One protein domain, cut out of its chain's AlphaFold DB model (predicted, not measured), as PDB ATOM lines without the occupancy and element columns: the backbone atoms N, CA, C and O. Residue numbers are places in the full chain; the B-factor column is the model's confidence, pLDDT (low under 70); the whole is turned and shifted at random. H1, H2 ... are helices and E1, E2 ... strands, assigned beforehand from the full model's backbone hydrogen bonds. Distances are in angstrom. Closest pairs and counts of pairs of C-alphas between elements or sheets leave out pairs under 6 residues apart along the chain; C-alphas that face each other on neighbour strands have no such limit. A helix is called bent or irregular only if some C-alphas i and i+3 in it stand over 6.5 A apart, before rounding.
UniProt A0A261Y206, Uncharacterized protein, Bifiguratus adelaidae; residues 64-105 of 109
ATOM      1  N   LYS A  64       7.236  -3.407  17.381       61.41
ATOM      2  CA  LYS A  64       8.081  -2.635  18.339       61.41
ATOM      3  C   LYS A  64       9.471  -3.227  18.595       61.41
ATOM      4  O   LYS A  64      10.273  -2.554  19.223       61.41
ATOM      5  N   LYS A  65       9.812  -4.436  18.137       59.41
ATOM      6  CA  LYS A  65      11.153  -5.000  18.417       59.41
ATOM      7  C   LYS A  65      12.276  -4.269  17.670       59.41
ATOM      8  O   LYS A  65      13.227  -3.843  18.307       59.41
ATOM      9  N   ALA A  66      12.103  -4.022  16.369       61.69
ATOM     10  CA  ALA A  66      13.122  -3.360  15.546       61.69
ATOM     11  C   ALA A  66      13.417  -1.916  15.998       61.69
ATOM     12  O   ALA A  66      14.572  -1.537  16.148       61.69
ATOM     13  N   ALA A  67      12.375  -1.137  16.306       67.88
ATOM     14  CA  ALA A  67      12.542   0.228  16.812       67.88
ATOM     15  C   ALA A  67      13.203   0.272  18.204       67.88
ATOM     16  O   ALA A  67      13.937   1.205  18.510       67.88
ATOM     17  N   LEU A  68      12.963  -0.732  19.057       70.56
ATOM     18  CA  LEU A  68      13.611  -0.826  20.370       70.56
ATOM     19  C   LEU A  68      15.077  -1.274  20.268       70.56
ATOM     20  O   LEU A  68      15.889  -0.869  21.097       70.56
ATOM     21  N   GLU A  69      15.424  -2.099  19.281       77.50
ATOM     22  CA  GLU A  69      16.806  -2.523  19.029       77.50
ATOM     23  C   GLU A  69      17.675  -1.353  18.559       77.50
ATOM     24  O   GLU A  69      18.748  -1.148  19.123       77.50
ATOM     25  N   GLU A  70      17.176  -0.530  17.632       79.31
ATOM     26  CA  GLU A  70      17.888   0.656  17.136       79.31
ATOM     27  C   GLU A  70      18.159   1.677  18.254       79.31
ATOM     28  O   GLU A  70      19.285   2.149  18.418       79.31
ATOM     29  N   VAL A  71      17.153   1.968  19.086       82.31
ATOM     30  CA  VAL A  71      17.308   2.890  20.226       82.31
ATOM     31  C   VAL A  71      18.299   2.339  21.254       82.31
ATOM     32  O   VAL A  71      19.133   3.081  21.771       82.31
ATOM     33  N   ASN A  72      18.253   1.035  21.539       80.81
ATOM     34  CA  ASN A  72      19.201   0.403  22.461       80.81
ATOM     35  C   ASN A  72      20.635   0.405  21.921       80.81
ATOM     36  O   ASN A  72      21.578   0.543  22.701       80.81
ATOM     37  N   GLU A  73      20.816   0.241  20.611       84.75
ATOM     38  CA  GLU A  73      22.131   0.315  19.980       84.75
ATOM     39  C   GLU A  73      22.708   1.733  20.059       84.75
ATOM     40  O   GLU A  73      23.853   1.898  20.483       84.75
ATOM     41  N   GLN A  74      21.909   2.758  19.744       86.25
ATOM     42  CA  GLN A  74      22.322   4.161  19.858       86.25
ATOM     43  C   GLN A  74      22.734   4.515  21.293       86.25
ATOM     44  O   GLN A  74      23.818   5.055  21.516       86.25
ATOM     45  N   LEU A  75      21.916   4.123  22.274       87.00
ATOM     46  CA  LEU A  75      22.184   4.346  23.695       87.00
ATOM     47  C   LEU A  75      23.494   3.670  24.146       87.00
ATOM     48  O   LEU A  75      24.290   4.252  24.880       87.00
ATOM     49  N   MET A  76      23.742   2.440  23.691       88.44
ATOM     50  CA  MET A  76      24.968   1.703  24.004       88.44
ATOM     51  C   MET A  76      26.210   2.374  23.397       88.44
ATOM     52  O   MET A  76      27.246   2.454  24.060       88.44
ATOM     53  N   GLN A  77      26.121   2.852  22.153       90.06
ATOM     54  CA  GLN A  77      27.224   3.543  21.483       90.06
ATOM     55  C   GLN A  77      27.572   4.866  22.177       90.06
ATOM     56  O   GLN A  77      28.752   5.158  22.382       90.06
ATOM     57  N   GLU A  78      26.561   5.641  22.569       89.81
ATOM     58  CA  GLU A  78      26.752   6.899  23.290       89.81
ATOM     59  C   GLU A  78      27.423   6.663  24.647       89.81
ATOM     60  O   GLU A  78      28.448   7.278  24.950       89.81
ATOM     61  N   ALA A  79      26.935   5.680  25.404       88.25
ATOM     62  CA  ALA A  79      27.495   5.336  26.703       88.25
ATOM     63  C   ALA A  79      28.954   4.830  26.590       88.25
ATOM     64  O   ALA A  79      29.813   5.191  27.402       88.25
ATOM     65  N   LEU A  80      29.277   4.019  25.570       89.81
ATOM     66  CA  LEU A  80      30.655   3.582  25.299       89.81
ATOM     67  C   LEU A  80      31.575   4.756  24.974       89.81
ATOM     68  O   LEU A  80      32.701   4.818  25.469       89.81
ATOM     69  N   LYS A  81      31.101   5.690  24.146       91.56
ATOM     70  CA  LYS A  81      31.857   6.884  23.770       91.56
ATOM     71  C   LYS A  81      32.167   7.745  24.993       91.56
ATOM     72  O   LYS A  81      33.317   8.143  25.159       91.56
ATOM     73  N   GLU A  82      31.182   7.990  25.851       91.56
ATOM     74  CA  GLU A  82      31.364   8.740  27.096       91.56
ATOM     75  C   GLU A  82      32.360   8.038  28.031       91.56
ATOM     76  O   GLU A  82      33.306   8.654  28.526       91.56
ATOM     77  N   THR A  83      32.226   6.721  28.192       90.19
ATOM     78  CA  THR A  83      33.118   5.928  29.052       90.19
ATOM     79  C   THR A  83      34.567   5.983  28.572       90.19
ATOM     80  O   THR A  83      35.464   6.175  29.391       90.19
ATOM     81  N   HIS A  84      34.810   5.890  27.261       90.62
ATOM     82  CA  HIS A  84      36.154   6.023  26.690       90.62
ATOM     83  C   HIS A  84      36.749   7.429  26.851       90.62
ATOM     84  O   HIS A  84      37.970   7.566  26.883       90.62
ATOM     85  N   GLN A  85      35.915   8.469  26.945       91.00
ATOM     86  CA  GLN A  85      36.378   9.837  27.191       91.00
ATOM     87  C   GLN A  85      36.716  10.076  28.665       91.00
ATOM     88  O   GLN A  85      37.680  10.777  28.962       91.00
ATOM     89  N   MET A  86      35.931   9.507  29.584       90.25
ATOM     90  CA  MET A  86      36.064   9.774  31.018       90.25
ATOM     91  C   MET A  86      37.005   8.810  31.738       90.25
ATOM     92  O   MET A  86      37.668   9.204  32.697       90.25
ATOM     93  N   THR A  87      37.056   7.545  31.312       87.56
ATOM     94  CA  THR A  87      37.716   6.482  32.073       87.56
ATOM     95  C   THR A  87      38.744   5.747  31.216       87.56
ATOM     96  O   THR A  87      38.369   5.079  30.250       87.56
ATOM     97  N   PRO A  88      40.042   5.788  31.570       85.00
ATOM     98  CA  PRO A  88      41.036   4.966  30.897       85.00
ATOM     99  C   PRO A  88      40.769   3.488  31.208       85.00
ATOM    100  O   PRO A  88      40.724   3.075  32.366       85.00
ATOM    101  N   GLY A  89      40.567   2.682  30.171       88.81
ATOM    102  CA  GLY A  89      40.270   1.259  30.299       88.81
ATOM    103  C   GLY A  89      39.724   0.678  29.000       88.81
ATOM    104  O   GLY A  89      39.454   1.408  28.049       88.81
ATOM    105  N   SER A  90      39.575  -0.645  28.953       90.38
ATOM    106  CA  SER A  90      38.936  -1.323  27.828       90.38
ATOM    107  C   SER A  90      37.530  -1.742  28.234       90.38
ATOM    108  O   SER A  90      37.331  -2.374  29.274       90.38
ATOM    109  N   TYR A  91      36.555  -1.346  27.425       90.88
ATOM    110  CA  TYR A  91      35.140  -1.555  27.679       90.88
ATOM    111  C   TYR A  91      34.463  -2.079  26.415       90.88
ATOM    112  O   TYR A  91      34.846  -1.731  25.298       90.88
ATOM    113  N   VAL A  92      33.447  -2.923  26.588       88.25
ATOM    114  CA  VAL A  92      32.643  -3.460  25.484       88.25
ATOM    115  C   VAL A  92      31.160  -3.275  25.748       88.25
ATOM    116  O   VAL A  92      30.696  -3.406  26.881       88.25
ATOM    117  N   GLY A  93      30.425  -2.994  24.675       86.75
ATOM    118  CA  GLY A  93      28.972  -2.927  24.693       86.75
ATOM    119  C   GLY A  93      28.354  -4.314  24.845       86.75
ATOM    120  O   GLY A  93      28.851  -5.289  24.270       86.75
ATOM    121  N   ARG A  94      27.270  -4.426  25.615       82.94
ATOM    122  CA  ARG A  94      26.483  -5.657  25.734       82.94
ATOM    123  C   ARG A  94      24.992  -5.343  25.718       82.94
ATOM    124  O   ARG A  94      24.495  -4.614  26.568       82.94
ATOM    125  N   HIS A  95      24.257  -6.018  24.838       71.56
ATOM    126  CA  HIS A  95      22.801  -6.085  24.929       71.56
ATOM    127  C   HIS A  95      22.418  -6.979  26.115       71.56
ATOM    128  O   HIS A  95      22.408  -8.208  26.020       71.56
ATOM    129  N   SER A  96      22.183  -6.370  27.275       67.06
ATOM    130  CA  SER A  96      21.699  -7.061  28.467       67.06
ATOM    131  C   SER A  96      20.396  -6.434  28.940       67.06
ATOM    132  O   SER A  96      20.308  -5.221  29.095       67.06
ATOM    133  N   PHE A  97      19.410  -7.276  29.252       62.22
ATOM    134  CA  PHE A  97      18.125  -6.870  29.833       62.22
ATOM    135  C   PHE A  97      18.244  -6.239  31.237       62.22
ATOM    136  O   PHE A  97      17.249  -5.779  31.783       62.22
ATOM    137  N   ASN A  98      19.449  -6.202  31.821       70.94
ATOM    138  CA  ASN A  98      19.703  -5.757  33.192       70.94
ATOM    139  C   ASN A  98      20.324  -4.347  33.274       70.94
ATOM    140  O   ASN A  98      21.079  -4.082  34.206       70.94
ATOM    141  N   ASN A  99      20.082  -3.465  32.295       66.56
ATOM    142  CA  ASN A  99      20.670  -2.112  32.197       66.56
ATOM    143  C   ASN A  99      22.216  -2.043  32.197       66.56
ATOM    144  O   ASN A  99      22.788  -0.958  32.260       66.56
ATOM    145  N   ASN A 100      22.917  -3.174  32.069       76.88
ATOM    146  CA  ASN A 100      24.372  -3.212  31.927       76.88
ATOM    147  C   ASN A 100      24.758  -3.106  30.450       76.88
ATOM    148  O   ASN A 100      25.011  -4.121  29.798       76.88
ATOM    149  N   LEU A 101      24.777  -1.873  29.943       81.12
ATOM    150  CA  LEU A 101      25.104  -1.562  28.546       81.12
ATOM    151  C   LEU A 101      26.598  -1.690  28.247       81.12
ATOM    152  O   LEU A 101      26.967  -1.990  27.116       81.12
ATOM    153  N   ILE A 102      27.452  -1.493  29.254       87.19
ATOM    154  CA  ILE A 102      28.910  -1.494  29.123       87.19
ATOM    155  C   ILE A 102      29.515  -2.392  30.194       87.19
ATOM    156  O   ILE A 102      29.106  -2.353  31.354       87.19
ATOM    157  N   ILE A 103      30.508  -3.192  29.811       87.88
ATOM    158  CA  ILE A 103      31.236  -4.071  30.728       87.88
ATOM    159  C   ILE A 103      32.742  -3.838  30.563       87.88
ATOM    160  O   ILE A 103      33.219  -3.814  29.424       87.88
ATOM    161  N   PRO A 104      33.507  -3.692  31.663       87.94
ATOM    162  CA  PRO A 104      34.964  -3.651  31.596       87.94
ATOM    163  C   PRO A 104      35.513  -4.991  31.096       87.94
ATOM    164  O   PRO A 104      35.080  -6.061  31.529       87.94
ATOM    165  N   CYS A 105      36.484  -4.946  30.193       88.19
ATOM    166  CA  CYS A 105      37.109  -6.133  29.624       88.19
ATOM    167  C   CYS A 105      38.630  -5.991  29.509       88.19
ATOM    168  O   CYS A 105      39.198  -4.914  29.667       88.19
TER     169      CYS A 105
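AT A GLANCE: This is residues 64 to 105 of the 109 residues of an uncharacterized protein of Bifiguratus adelaidae (UniProt A0A261Y206). A small hairpin of two short strands, E1 and E2, packs on one long helix, H1, which makes the longest axis of the domain. After H1 the chain folds back, and the hairpin comes near residues 73 to 84 of the helix, with E1 closer to it than E2. The printed part has 42 residues, with one named helix and two named strands in the order H1, E1, E2; the sheet has the order E1 - E2 and is antiparallel, and the class is mixed, helices and strands. The whole is a rod, only just compact and close to loose, with a radius of gyration of the C-alphas of 10.9 A and spans of 36 by 17 by 11 A.

IN THESE COORDINATES: The sheet holds E1, residues 91 to 93, from C-alpha 91 at (35.140, -1.555, 27.679) to C-alpha 93, 7.0 A away, and E2, residues 102 to 104, which ends at C-alpha 104 at (34.964, -3.651, 31.596) and measures 6.9 A. H1 is residues 65 to 86, from C-alpha 65 at (11.153, -5.000, 18.417) to C-alpha 86 at (36.064, 9.774, 31.018), a length of 31.6 A. H1 is not bent.

HOW THE PARTS SIT: E1 and E2 form a hairpin of antiparallel neighbour strands, with 150 degrees between their N-to-C directions. The C-alphas of Tyr 91 and Pro 104 face each other at 4.4 A, and those of Gly 93 and Ile 102 at 4.7 A. Across this pair, N 92 and O 103 are within hydrogen-bond range at 3.0 A, and N 103 and O 92 at 2.9 A. H1 and E1 have 7 pairs of C-alphas within 8 A, the closest being those of Met 76 and Gly 93, 6.2 A apart. H1 and E2 have 3 such pairs, the closest being the C-alphas of Leu 80 and Ile 102, 6.6 A apart. From centre to centre, H1 is 10.5 A from E1 and 12.5 A from E2. In H1, every O i to N i+4 pair is within hydrogen-bond range.

THE WHOLE: The two C-alphas farthest apart are those of Lys 64 and Pro 88, at 36.1 A; the first and last printed C-alphas, of Lys 64 and Cys 105, are 31.3 A apart. The printed part has no cut. The link from H1 to E1 is tight, with 4 residues, and the link from E1 to E2 is short but not tight, with 8 residues; neither is long. The mean pLDDT of the printed part is 81.9, and the model's confidence is low, under 70, at residues 64 to 67, residues 96 to 97 and residue 99.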